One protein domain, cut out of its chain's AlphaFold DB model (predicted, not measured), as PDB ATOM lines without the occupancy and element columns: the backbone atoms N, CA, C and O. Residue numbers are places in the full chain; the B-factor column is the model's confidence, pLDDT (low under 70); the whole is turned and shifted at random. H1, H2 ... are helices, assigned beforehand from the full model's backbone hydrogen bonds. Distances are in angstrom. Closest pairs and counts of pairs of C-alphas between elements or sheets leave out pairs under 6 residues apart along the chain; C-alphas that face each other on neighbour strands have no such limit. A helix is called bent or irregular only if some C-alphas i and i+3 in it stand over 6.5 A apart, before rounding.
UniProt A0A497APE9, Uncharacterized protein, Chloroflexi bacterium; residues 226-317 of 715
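Overview. This is residues 226 to 317 of the 715 residues of an uncharacterized protein of Chloroflexi bacterium (UniProt A0A497APE9). A long bent helix, H1, makes much of the long axis, and H3 folds back beside its second arm, with short H2 near that end. H4, H5 and H6 form a loop from the end of H3 back to the first arm, while H7 crosses H1 near its bend; residues 226 to 231 stick out. The printed part has 92 residues with seven named helices, H1 to H7 in order, and no named strand: all helix. It is only just loose, close to compact, with a radius of gyration of the C-alphas of 14.8 A, and elongated, 53 by 28 by 18 A.

Arrangement. H1, residues 227 to 248, was assigned as one helix by its hydrogen bonds but is bent, C-alphas 238 and 241 being 6.8 A apart; its arms H1a, 227 to 238, and H1b, 241 to 248, stand at a steep tilt of 46 degrees. H2, residues 251 to 254, touches H3, residues 263 to 275, at 263 to 266 alone; the closest C-alphas, of Phe 254 and Phe 266, are 5.8 A apart. With residues 270 to 274 alone, H3 only just touches H1b, with 3 pairs of C-alphas within 8 A, Tyr 246 and Phe 273 closest at 6.9 A, at a shallow tilt of 10 degrees, opposite ways. H4, residues 277 to 283, is only just irregular, C-alphas 279 and 282 being 6.8 A apart. H5, residues 286 to 291, touches no helix. H6, residues 299 to 303, touches H1a, the closest C-alphas being those of Ala 238 and Gln 300, 7.0 A. H7, residues 306 to 316, only just touches H3, with 3 pairs, only at their ends, closest at C-alphas 274 and 306, 5.4 A. Every O i to N i+4 pair is within hydrogen-bond range in H1a, H1b, H3, H5 and H7; H4 has 1 of 3, with 2 of 4 O i to N i+3 pairs, H6 0 of 1, with 2 of 2, and H2 is too short.

Along the chain. H1a begins at C-alpha 227 (-20.158, 50.419, -35.859) and is 16.3 A long; H3 is 17.8 A. H7, 15.2 A, ends at C-alpha 316 (-33.018, 36.223, -42.191).

Size, cuts and confidence. The farthest C-alphas, of Thr 226 and Glu 258, are 54.0 A apart. The printed part has no cut and no long link. Mean pLDDT of the printed part is 73.8; residues 281 to 301 are among the 28 under 70.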
ATOM      1  N   THR A 226     -19.938  47.621 -31.846       71.50
ATOM      2  CA  THR A 226     -19.156  48.009 -33.019       71.50
ATOM      3  C   THR A 226     -20.014  48.832 -33.988       71.50
ATOM      4  O   THR A 226     -21.233  48.659 -34.050       71.50
ATOM      5  N   PRO A 227     -19.413  49.698 -34.826       72.00
ATOM      6  CA  PRO A 227     -20.158  50.419 -35.859       72.00
ATOM      7  C   PRO A 227     -21.001  49.513 -36.775       72.00
ATOM      8  O   PRO A 227     -22.085  49.917 -37.184       72.00
ATOM      9  N   SER A 228     -20.537  48.287 -37.054       68.00
ATOM     10  CA  SER A 228     -21.259  47.306 -37.880       68.00
ATOM     11  C   SER A 228     -22.497  46.745 -37.182       68.00
ATOM     12  O   SER A 228     -23.521  46.535 -37.828       68.00
ATOM     13  N   GLU A 229     -22.435  46.512 -35.870       72.12
ATOM     14  CA  GLU A 229     -23.595  46.077 -35.079       72.12
ATOM     15  C   GLU A 229     -24.625  47.198 -34.962       72.12
ATOM     16  O   GLU A 229     -25.819  46.957 -35.107       72.12
ATOM     17  N   ILE A 230     -24.163  48.439 -34.778       71.50
ATOM     18  CA  ILE A 230     -25.032  49.621 -34.764       71.50
ATOM     19  C   ILE A 230     -25.737  49.768 -36.117       71.50
ATOM     20  O   ILE A 230     -26.953  49.962 -36.163       71.50
ATOM     21  N   GLU A 231     -24.997  49.652 -37.226       74.19
ATOM     22  CA  GLU A 231     -25.577  49.696 -38.571       74.19
ATOM     23  C   GLU A 231     -26.560  48.542 -38.792       74.19
ATOM     24  O   GLU A 231     -27.668  48.793 -39.257       74.19
ATOM     25  N   THR A 232     -26.200  47.319 -38.396       77.00
ATOM     26  CA  THR A 232     -27.059  46.131 -38.507       77.00
ATOM     27  C   THR A 232     -28.356  46.303 -37.733       77.00
ATOM     28  O   THR A 232     -29.418  46.054 -38.286       77.00
ATOM     29  N   TYR A 233     -28.304  46.803 -36.499       81.56
ATOM     30  CA  TYR A 233     -29.508  47.032 -35.708       81.56
ATOM     31  C   TYR A 233     -30.413  48.081 -36.322       81.56
ATOM     32  O   TYR A 233     -31.615  47.863 -36.428       81.56
ATOM     33  N   TYR A 234     -29.869  49.216 -36.759       78.19
ATOM     34  CA  TYR A 234     -30.721  50.208 -37.400       78.19
ATOM     35  C   TYR A 234     -31.235  49.733 -38.765       78.19
ATOM     36  O   TYR A 234     -32.340  50.108 -39.157       78.19
ATOM     37  N   GLU A 235     -30.456  48.929 -39.491       80.44
ATOM     38  CA  GLU A 235     -30.890  48.264 -40.715       80.44
ATOM     39  C   GLU A 235     -32.032  47.283 -40.421       80.44
ATOM     40  O   GLU A 235     -33.046  47.346 -41.106       80.44
ATOM     41  N   ASP A 236     -31.936  46.478 -39.362       80.38
ATOM     42  CA  ASP A 236     -32.990  45.563 -38.922       80.38
ATOM     43  C   ASP A 236     -34.249  46.316 -38.490       80.38
ATOM     44  O   ASP A 236     -35.337  46.010 -38.960       80.38
ATOM     45  N   GLN A 237     -34.126  47.354 -37.662       78.88
ATOM     46  CA  GLN A 237     -35.276  48.165 -37.241       78.88
ATOM     47  C   GLN A 237     -35.972  48.843 -38.430       78.88
ATOM     48  O   GLN A 237     -37.193  48.990 -38.437       78.88
ATOM     49  N   ALA A 238     -35.209  49.258 -39.446       77.12
ATOM     50  CA  ALA A 238     -35.761  49.899 -40.634       77.12
ATOM     51  C   ALA A 238     -36.350  48.895 -41.638       77.12
ATOM     52  O   ALA A 238     -37.373  49.187 -42.259       77.12
ATOM     53  N   LEU A 239     -35.699  47.746 -41.837       82.62
ATOM     54  CA  LEU A 239     -36.062  46.768 -42.863       82.62
ATOM     55  C   LEU A 239     -37.015  45.694 -42.364       82.62
ATOM     56  O   LEU A 239     -37.766  45.190 -43.188       82.62
ATOM     57  N   ARG A 240     -37.060  45.375 -41.066       81.50
ATOM     58  CA  ARG A 240     -37.999  44.389 -40.513       81.50
ATOM     59  C   ARG A 240     -39.456  44.682 -40.876       81.50
ATOM     60  O   ARG A 240     -40.049  43.825 -41.521       81.50
ATOM     61  N   PRO A 241     -40.030  45.870 -40.596       76.56
ATOM     62  CA  PRO A 241     -41.418  46.147 -40.974       76.56
ATOM     63  C   PRO A 241     -41.626  46.174 -42.497       76.56
ATOM     64  O   PRO A 241     -42.713  45.889 -42.989       76.56
ATOM     65  N   VAL A 242     -40.584  46.496 -43.271       80.19
ATOM     66  CA  VAL A 242     -40.626  46.463 -44.742       80.19
ATOM     67  C   VAL A 242     -40.600  45.020 -45.253       80.19
ATOM     68  O   VAL A 242     -41.310  44.688 -46.193       80.19
ATOM     69  N   ALA A 243     -39.825  44.140 -44.631       81.44
ATOM     70  CA  ALA A 243     -39.811  42.720 -44.936       81.44
ATOM     71  C   ALA A 243     -41.133  42.061 -44.521       81.44
ATOM     72  O   ALA A 243     -41.716  41.342 -45.321       81.44
ATOM     73  N   GLU A 244     -41.659  42.362 -43.333       78.25
ATOM     74  CA  GLU A 244     -42.989  41.916 -42.896       78.25
ATOM     75  C   GLU A 244     -44.068  42.353 -43.893       78.25
ATOM     76  O   GLU A 244     -44.859  41.527 -44.335       78.25
ATOM     77  N   ALA A 245     -44.050  43.615 -44.340       79.12
ATOM     78  CA  ALA A 245     -44.951  44.096 -45.384       79.12
ATOM     79  C   ALA A 245     -44.749  43.365 -46.722       79.12
ATOM     80  O   ALA A 245     -45.728  43.057 -47.394       79.12
ATOM     81  N   TYR A 246     -43.509  43.042 -47.097       82.19
ATOM     82  CA  TYR A 246     -43.211  42.246 -48.291       82.19
ATOM     83  C   TYR A 246     -43.802  40.833 -48.208       82.19
ATOM     84  O   TYR A 246     -44.362  40.350 -49.192       82.19
ATOM     85  N   TYR A 247     -43.697  40.182 -47.047       77.31
ATOM     86  CA  TYR A 247     -44.297  38.870 -46.797       77.31
ATOM     87  C   TYR A 247     -45.820  38.945 -46.625       77.31
ATOM     88  O   TYR A 247     -46.506  37.970 -46.907       77.31
ATOM     89  N   ALA A 248     -46.369  40.091 -46.219       75.94
ATOM     90  CA  ALA A 248     -47.810  40.319 -46.129       75.94
ATOM     91  C   ALA A 248     -48.484  40.535 -47.496       75.94
ATOM     92  O   ALA A 248     -49.713  40.525 -47.565       75.94
ATOM     93  N   ILE A 249     -47.710  40.717 -48.576       78.44
ATOM     94  CA  ILE A 249     -48.238  40.657 -49.941       78.44
ATOM     95  C   ILE A 249     -48.581  39.197 -50.220       78.44
ATOM     96  O   ILE A 249     -47.699  38.384 -50.511       78.44
ATOM     97  N   GLN A 250     -49.864  38.883 -50.110       77.81
ATOM     98  CA  GLN A 250     -50.402  37.541 -50.284       77.81
ATOM     99  C   GLN A 250     -51.096  37.439 -51.649       77.81
ATOM    100  O   GLN A 250     -51.734  38.410 -52.070       77.81
ATOM    101  N   PRO A 251     -50.973  36.313 -52.374       68.94
ATOM    102  CA  PRO A 251     -51.624  36.126 -53.674       68.94
ATOM    103  C   PRO A 251     -53.124  36.452 -53.668       68.94
ATOM    104  O   PRO A 251     -53.645  37.039 -54.614       68.94
ATOM    105  N   GLU A 252     -53.811  36.158 -52.568       78.56
ATOM    106  CA  GLU A 252     -55.251  36.336 -52.381       78.56
ATOM    107  C   GLU A 252     -55.690  37.806 -52.439       78.56
ATOM    108  O   GLU A 252     -56.848  38.085 -52.740       78.56
ATOM    109  N   GLN A 253     -54.776  38.754 -52.202       83.06
ATOM    110  CA  GLN A 253     -55.039  40.195 -52.319       83.06
ATOM    111  C   GLN A 253     -55.173  40.663 -53.773       83.06
ATOM    112  O   GLN A 253     -55.621  41.781 -54.020       83.06
ATOM    113  N   PHE A 254     -54.767  39.831 -54.734       84.81
ATOM    114  CA  PHE A 254     -54.747  40.149 -56.161       84.81
ATOM    115  C   PHE A 254     -55.797  39.345 -56.921       84.81
ATOM    116  O   PHE A 254     -55.584  38.991 -58.077       84.81
ATOM    117  N   ARG A 255     -56.924  39.035 -56.274       78.44
ATOM    118  CA  ARG A 255     -58.072  38.441 -56.957       78.44
ATOM    119  C   ARG A 255     -58.740  39.477 -57.867       78.44
ATOM    120  O   ARG A 255     -58.929  40.624 -57.465       78.44
ATOM    121  N   ASP A 256     -59.052  39.083 -59.094       79.25
ATOM    122  CA  ASP A 256     -59.867  39.873 -60.016       79.25
ATOM    123  C   ASP A 256     -61.343  39.902 -59.572       79.25
ATOM    124  O   ASP A 256     -61.699  39.441 -58.481       79.25
ATOM    125  N   LYS A 257     -62.220  40.501 -60.388       76.62
ATOM    126  CA  LYS A 257     -63.651  40.616 -60.053       76.62
ATOM    127  C   LYS A 257     -64.332  39.248 -60.003       76.62
ATOM    128  O   LYS A 257     -65.371  39.106 -59.368       76.62
ATOM    129  N   GLU A 258     -63.726  38.267 -60.653       69.50
ATOM    130  CA  GLU A 258     -64.153  36.886 -60.782       69.50
ATOM    131  C   GLU A 258     -63.550  35.996 -59.674       69.50
ATOM    132  O   GLU A 258     -63.798  34.793 -59.629       69.50
ATOM    133  N   GLY A 259     -62.770  36.573 -58.750       72.62
ATOM    134  CA  GLY A 259     -62.169  35.863 -57.624       72.62
ATOM    135  C   GLY A 259     -60.907  35.070 -57.977       72.62
ATOM    136  O   GLY A 259     -60.362  34.388 -57.100       72.62
ATOM    137  N   LYS A 260     -60.402  35.150 -59.213       62.56
ATOM    138  CA  LYS A 260     -59.186  34.457 -59.662       62.56
ATOM    139  C   LYS A 260     -57.958  35.288 -59.339       62.56
ATOM    140  O   LYS A 260     -57.937  36.498 -59.523       62.56
ATOM    141  N   ILE A 261     -56.906  34.639 -58.847       60.38
ATOM    142  CA  ILE A 261     -55.658  35.327 -58.501       60.38
ATOM    143  C   ILE A 261     -54.950  35.786 -59.786       60.38
ATOM    144  O   ILE A 261     -54.459  34.961 -60.562       60.38
ATOM    145  N   ASP A 262     -54.814  37.098 -59.977       75.62
ATOM    146  CA  ASP A 262     -53.938  37.687 -60.988       75.62
ATOM    147  C   ASP A 262     -52.479  37.590 -60.516       75.62
ATOM    148  O   ASP A 262     -51.906  38.499 -59.907       75.62
ATOM    149  N   TRP A 263     -51.841  36.461 -60.836       68.94
ATOM    150  CA  TRP A 263     -50.418  36.228 -60.568       68.94
ATOM    151  C   TRP A 263     -49.511  37.274 -61.199       68.94
ATOM    152  O   TRP A 263     -48.466  37.601 -60.636       68.94
ATOM    153  N   GLY A 264     -49.897  37.809 -62.357       68.12
ATOM    154  CA  GLY A 264     -49.169  38.890 -62.999       68.12
ATOM    155  C   GLY A 264     -49.171  40.135 -62.118       68.12
ATOM    156  O   GLY A 264     -48.114  40.721 -61.895       68.12
ATOM    157  N   ALA A 265     -50.331  40.524 -61.584       73.06
ATOM    158  CA  ALA A 265     -50.450  41.647 -60.661       73.06
ATOM    159  C   ALA A 265     -49.731  41.380 -59.336       73.06
ATOM    160  O   ALA A 265     -48.985  42.247 -58.891       73.06
ATOM    161  N   PHE A 266     -49.861  40.180 -58.764       78.31
ATOM    162  CA  PHE A 266     -49.147  39.782 -57.549       78.31
ATOM    163  C   PHE A 266     -47.623  39.885 -57.703       78.31
ATOM    164  O   PHE A 266     -46.947  40.522 -56.890       78.31
ATOM    165  N   TYR A 267     -47.052  39.299 -58.763       75.75
ATOM    166  CA  TYR A 267     -45.608  39.361 -58.993       75.75
ATOM    167  C   TYR A 267     -45.146  40.775 -59.349       75.75
ATOM    168  O   TYR A 267     -44.126  41.209 -58.815       75.75
ATOM    169  N   ARG A 268     -45.912  41.533 -60.150       79.56
ATOM    170  CA  ARG A 268     -45.629  42.958 -60.400       79.56
ATOM    171  C   ARG A 268     -45.646  43.770 -59.110       79.56
ATOM    172  O   ARG A 268     -44.772  44.607 -58.939       79.56
ATOM    173  N   ALA A 269     -46.579  43.509 -58.198       79.12
ATOM    174  CA  ALA A 269     -46.657  44.194 -56.914       79.12
ATOM    175  C   ALA A 269     -45.468  43.851 -56.011       79.12
ATOM    176  O   ALA A 269     -44.877  44.750 -55.418       79.12
ATOM    177  N   ARG A 270     -45.046  42.579 -55.954       80.50
ATOM    178  CA  ARG A 270     -43.830  42.177 -55.222       80.50
ATOM    179  C   ARG A 270     -42.561  42.770 -55.827       80.50
ATOM    180  O   ARG A 270     -41.705  43.241 -55.081       80.50
ATOM    181  N   ASP A 271     -42.432  42.779 -57.149       80.75
ATOM    182  CA  ASP A 271     -41.286  43.390 -57.829       80.75
ATOM    183  C   ASP A 271     -41.289  44.909 -57.657       80.75
ATOM    184  O   ASP A 271     -40.251  45.508 -57.383       80.75
ATOM    185  N   GLU A 272     -42.452  45.551 -57.752       85.00
ATOM    186  CA  GLU A 272     -42.615  46.970 -57.456       85.00
ATOM    187  C   GLU A 272     -42.258  47.271 -55.997       85.00
ATOM    188  O   GLU A 272     -41.614  48.287 -55.732       85.00
ATOM    189  N   PHE A 273     -42.614  46.390 -55.062       86.56
ATOM    190  CA  PHE A 273     -42.217  46.490 -53.663       86.56
ATOM    191  C   PHE A 273     -40.704  46.442 -53.497       86.56
ATOM    192  O   PHE A 273     -40.127  47.344 -52.892       86.56
ATOM    193  N   LEU A 274     -40.040  45.442 -54.079       82.00
ATOM    194  CA  LEU A 274     -38.584  45.313 -54.004       82.00
ATOM    195  C   LEU A 274     -37.859  46.470 -54.697       82.00
ATOM    196  O   LEU A 274     -36.828  46.930 -54.208       82.00
ATOM    197  N   ASN A 275     -38.386  46.958 -55.820       85.19
ATOM    198  CA  ASN A 275     -37.790  48.057 -56.579       85.19
ATOM    199  C   ASN A 275     -38.055  49.425 -55.934       85.19
ATOM    200  O   ASN A 275     -37.235  50.333 -56.066       85.19
ATOM    201  N   ASN A 276     -39.165  49.575 -55.208       84.94
ATOM    202  CA  ASN A 276     -39.577  50.820 -54.570       84.94
ATOM    203  C   ASN A 276     -40.024  50.607 -53.113       84.94
ATOM    204  O   ASN A 276     -41.129  51.026 -52.763       84.94
ATOM    205  N   PRO A 277     -39.185  50.070 -52.206       79.62
ATOM    206  CA  PRO A 277     -39.593  49.794 -50.821       79.62
ATOM    207  C   PRO A 277     -40.059  51.068 -50.094       79.62
ATOM    208  O   PRO A 277     -40.933  51.047 -49.233       79.62
ATOM    209  N   LYS A 278     -39.556  52.232 -50.530       80.44
ATOM    210  CA  LYS A 278     -40.006  53.562 -50.092       80.44
ATOM    211  C   LYS A 278     -41.466  53.877 -50.402       80.44
ATOM    212  O   LYS A 278     -42.089  54.600 -49.632       80.44
ATOM    213  N   LYS A 279     -41.997  53.390 -51.527       79.50
ATOM    214  CA  LYS A 279     -43.393  53.614 -51.934       79.50
ATOM    215  C   LYS A 279     -44.366  52.905 -50.995       79.50
ATOM    216  O   LYS A 279     -45.499  53.351 -50.878       79.50
ATOM    217  N   TRP A 280     -43.911  51.862 -50.305       70.25
ATOM    218  CA  TRP A 280     -44.745  51.024 -49.449       70.25
ATOM    219  C   TRP A 280     -44.686  51.396 -47.963       70.25
ATOM    220  O   TRP A 280     -45.561  51.022 -47.192       70.25
ATOM    221  N   LEU A 281     -43.743  52.258 -47.576       66.31
ATOM    222  CA  LEU A 281     -43.706  52.903 -46.259       66.31
ATOM    223  C   LEU A 281     -44.955  53.693 -45.848       66.31
ATOM    224  O   LEU A 281     -45.218  53.721 -44.660       66.31
ATOM    225  N   PRO A 282     -45.723  54.369 -46.726       58.91
ATOM    226  CA  PRO A 282     -46.947  55.062 -46.321       58.91
ATOM    227  C   PRO A 282     -48.018  54.135 -45.730       58.91
ATOM    228  O   PRO A 282     -48.879  54.626 -45.006       58.91
ATOM    229  N   TYR A 283     -47.959  52.828 -46.021       55.22
ATOM    230  CA  TYR A 283     -48.816  51.813 -45.399       55.22
ATOM    231  C   TYR A 283     -48.332  51.414 -43.995       55.22
ATOM    232  O   TYR A 283     -49.126  50.947 -43.185       55.22
ATOM    233  N   LEU A 284     -47.059  51.665 -43.672       55.03
ATOM    234  CA  LEU A 284     -46.552  51.687 -42.302       55.03
ATOM    235  C   LEU A 284     -46.868  53.077 -41.741       55.03
ATOM    236  O   LEU A 284     -46.155  54.045 -42.011       55.03
ATOM    237  N   ASP A 285     -47.989  53.210 -41.030       58.16
ATOM    238  CA  ASP A 285     -48.438  54.487 -40.469       58.16
ATOM    239  C   ASP A 285     -47.253  55.258 -39.841       58.16
ATOM    240  O   ASP A 285     -46.414  54.704 -39.130       58.16
ATOM    241  N   LYS A 286     -47.158  56.571 -40.086       59.78
ATOM    242  CA  LYS A 286     -46.184  57.419 -39.378       59.78
ATOM    243  C   LYS A 286     -46.358  57.321 -37.861       59.78
ATOM    244  O   LYS A 286     -45.408  57.628 -37.144       59.78
ATOM    245  N   SER A 287     -47.551  56.964 -37.384       59.72
ATOM    246  CA  SER A 287     -47.798  56.578 -35.996       59.72
ATOM    247  C   SER A 287     -47.107  55.250 -35.662       59.72
ATOM    248  O   SER A 287     -46.304  55.264 -34.743       59.72
ATOM    249  N   ALA A 288     -47.251  54.192 -36.467       59.03
ATOM    250  CA  ALA A 288     -46.562  52.911 -36.292       59.03
ATOM    251  C   ALA A 288     -45.031  53.063 -36.281       59.03
ATOM    252  O   ALA A 288     -44.362  52.555 -35.388       59.03
ATOM    253  N   LEU A 289     -44.458  53.864 -37.188       60.19
ATOM    254  CA  LEU A 289     -43.021  54.180 -37.159       60.19
ATOM    255  C   LEU A 289     -42.622  54.955 -35.886       60.19
ATOM    256  O   LEU A 289     -41.531  54.757 -35.355       60.19
ATOM    257  N   ARG A 290     -43.492  55.832 -35.364       61.94
ATOM    258  CA  ARG A 290     -43.254  56.550 -34.095       61.94
ATOM    259  C   ARG A 290     -43.431  55.657 -32.866       61.94
ATOM    260  O   ARG A 290     -42.708  55.869 -31.896       61.94
ATOM    261  N   GLU A 291     -44.371  54.719 -32.899       57.22
ATOM    262  CA  GLU A 291     -44.624  53.706 -31.869       57.22
ATOM    263  C   GLU A 291     -43.466  52.708 -31.802       57.22
ATOM    264  O   GLU A 291     -43.014  52.378 -30.712       57.22
ATOM    265  N   MET A 292     -42.867  52.372 -32.948       53.31
ATOM    266  CA  MET A 292     -41.590  51.652 -33.051       53.31
ATOM    267  C   MET A 292     -40.370  52.481 -32.593       53.31
ATOM    268  O   MET A 292     -39.228  52.078 -32.787       53.31
ATOM    269  N   GLY A 293     -40.576  53.663 -32.003       54.03
ATOM    270  CA  GLY A 293     -39.504  54.497 -31.452       54.03
ATOM    271  C   GLY A 293     -38.693  55.279 -32.491       54.03
ATOM    272  O   GLY A 293     -37.763  56.002 -32.128       54.03
ATOM    273  N   ILE A 294     -39.052  55.222 -33.777       56.00
ATOM    274  CA  ILE A 294     -38.334  55.914 -34.854       56.00
ATOM    275  C   ILE A 294     -38.785  57.388 -34.901       56.00
ATOM    276  O   ILE A 294     -39.660  57.796 -35.670       56.00
ATOM    277  N   LYS A 295     -38.195  58.234 -34.044       48.31
ATOM    278  CA  LYS A 295     -38.453  59.688 -33.996       48.31
ATOM    279  C   LYS A 295     -37.394  60.472 -34.791       48.31
ATOM    280  O   LYS A 295     -36.255  60.586 -34.358       48.31
ATOM    281  N   GLY A 296     -37.769  61.097 -35.917       51.69
ATOM    282  CA  GLY A 296     -36.920  62.086 -36.608       51.69
ATOM    283  C   GLY A 296     -37.122  62.193 -38.125       51.69
ATOM    284  O   GLY A 296     -37.903  61.455 -38.718       51.69
ATOM    285  N   LYS A 297     -36.404  63.127 -38.774       48.50
ATOM    286  CA  LYS A 297     -36.180  63.108 -40.234       48.50
ATOM    287  C   LYS A 297     -35.288  61.908 -40.532       48.50
ATOM    288  O   LYS A 297     -34.076  62.054 -40.494       48.50
ATOM    289  N   ILE A 298     -35.892  60.745 -40.744       51.84
ATOM    290  CA  ILE A 298     -35.211  59.458 -40.876       51.84
ATOM    291  C   ILE A 298     -34.121  59.528 -41.969       51.84
ATOM    292  O   ILE A 298     -34.456  59.498 -43.158       51.84
ATOM    293  N   PRO A 299     -32.816  59.586 -41.624       53.31
ATOM    294  CA  PRO A 299     -31.738  59.432 -42.605       53.31
ATOM    295  C   PRO A 299     -31.771  58.024 -43.234       53.31
ATOM    296  O   PRO A 299     -31.290  57.816 -44.348       53.31
ATOM    297  N   GLN A 300     -32.427  57.077 -42.550       60.22
ATOM    298  CA  GLN A 300     -32.532  55.653 -42.874       60.22
ATOM    299  C   GLN A 300     -33.458  55.359 -44.071       60.22
ATOM    300  O   GLN A 300     -33.421  54.261 -44.608       60.22
ATOM    301  N   LEU A 301     -34.227  56.331 -44.590       63.31
ATOM    302  CA  LEU A 301     -34.971  56.129 -45.842       63.31
ATOM    303  C   LEU A 301     -34.001  55.871 -46.995       63.31
ATOM    304  O   LEU A 301     -34.304  55.099 -47.897       63.31
ATOM    305  N   SER A 302     -32.818  56.490 -46.966       72.69
ATOM    306  CA  SER A 302     -31.759  56.210 -47.939       72.69
ATOM    307  C   SER A 302     -31.276  54.755 -47.899       72.69
ATOM    308  O   SER A 302     -30.781  54.272 -48.911       72.69
ATOM    309  N   TRP A 303     -31.480  54.046 -46.784       70.38
ATOM    310  CA  TRP A 303     -31.102  52.643 -46.613       70.38
ATOM    311  C   TRP A 303     -32.135  51.663 -47.160       70.38
ATOM    312  O   TRP A 303     -31.807  50.506 -47.404       70.38
ATOM    313  N   LEU A 304     -33.357  52.119 -47.433       78.06
ATOM    314  CA  LEU A 304     -34.386  51.317 -48.090       78.06
ATOM    315  C   LEU A 304     -34.101  51.253 -49.589       78.06
ATOM    316  O   LEU A 304     -34.737  51.911 -50.414       78.06
ATOM    317  N   THR A 305     -33.064  50.494 -49.913       85.94
ATOM    318  CA  THR A 305     -32.691  50.110 -51.269       85.94
ATOM    319  C   THR A 305     -33.032  48.643 -51.459       85.94
ATOM    320  O   THR A 305     -32.984  47.872 -50.499       85.94
ATOM    321  N   ARG A 306     -33.311  48.249 -52.702       87.88
ATOM    322  CA  ARG A 306     -33.506  46.844 -53.064       87.88
ATOM    323  C   ARG A 306     -32.373  45.960 -52.541       87.88
ATOM    324  O   ARG A 306     -32.641  44.975 -51.875       87.88
ATOM    325  N   ALA A 307     -31.121  46.367 -52.761       88.44
ATOM    326  CA  ALA A 307     -29.946  45.595 -52.361       88.44
ATOM    327  C   ALA A 307     -29.842  45.382 -50.840       88.44
ATOM    328  O   ALA A 307     -29.478  44.296 -50.398       88.44
ATOM    329  N   ARG A 308     -30.165  46.399 -50.028       87.38
ATOM    330  CA  ARG A 308     -30.176  46.262 -48.562       87.38
ATOM    331  C   ARG A 308     -31.349  45.411 -48.079       87.38
ATOM    332  O   ARG A 308     -31.147  44.565 -47.220       87.38
ATOM    333  N   LEU A 309     -32.536  45.562 -48.673       86.69
ATOM    334  CA  LEU A 309     -33.675  44.691 -48.371       86.69
ATOM    335  C   LEU A 309     -33.381  43.236 -48.754       86.69
ATOM    336  O   LEU A 309     -33.591  42.353 -47.943       86.69
ATOM    337  N   GLU A 310     -32.836  42.977 -49.941       87.94
ATOM    338  CA  GLU A 310     -32.436  41.631 -50.364       87.94
ATOM    339  C   GLU A 310     -31.360  41.047 -49.445       87.94
ATOM    340  O   GLU A 310     -31.463  39.887 -49.066       87.94
ATOM    341  N   ARG A 311     -30.371  41.845 -49.023       88.12
ATOM    342  CA  ARG A 311     -29.377  41.425 -48.024       88.12
ATOM    343  C   ARG A 311     -30.026  41.096 -46.680       88.12
ATOM    344  O   ARG A 311     -29.699  40.071 -46.094       88.12
ATOM    345  N   TYR A 312     -30.943  41.936 -46.200       88.25
ATOM    346  CA  TYR A 312     -31.692  41.686 -44.970       88.25
ATOM    347  C   TYR A 312     -32.505  40.397 -45.071       88.25
ATOM    348  O   TYR A 312     -32.437  39.568 -44.170       88.25
ATOM    349  N   LEU A 313     -33.233  40.201 -46.174       86.25
ATOM    350  CA  LEU A 313     -33.996  38.980 -46.411       86.25
ATOM    351  C   LEU A 313     -33.057  37.773 -46.417       86.25
ATOM    352  O   LEU A 313     -33.296  36.833 -45.678       86.25
ATOM    353  N   ARG A 314     -31.920  37.835 -47.123       89.81
ATOM    354  CA  ARG A 314     -30.953  36.729 -47.141       89.81
ATOM    355  C   ARG A 314     -30.384  36.407 -45.764       89.81
ATOM    356  O   ARG A 314     -30.326  35.241 -45.390       89.81
ATOM    357  N   ARG A 315     -30.046  37.430 -44.973       87.12
ATOM    358  CA  ARG A 315     -29.586  37.273 -43.585       87.12
ATOM    359  C   ARG A 315     -30.636  36.613 -42.693       87.12
ATOM    360  O   ARG A 315     -30.253  35.943 -41.735       87.12
ATOM    361  N   ASN A 316     -31.924  36.757 -42.999       85.75
ATOM    362  CA  ASN A 316     -33.018  36.223 -42.191       85.75
ATOM    363  C   ASN A 316     -33.650  34.940 -42.750       85.75
ATOM    364  O   ASN A 316     -34.208  34.195 -41.956       85.75
ATOM    365  N   ASP A 317     -33.488  34.628 -44.042       86.56
ATOM    366  CA  ASP A 317     -34.064  33.423 -44.652       86.56
ATOM    367  C   ASP A 317     -33.520  32.163 -43.947       86.56
ATOM    368  O   ASP A 317     -32.309  32.032 -43.721       86.56
TER     369      ASP A 317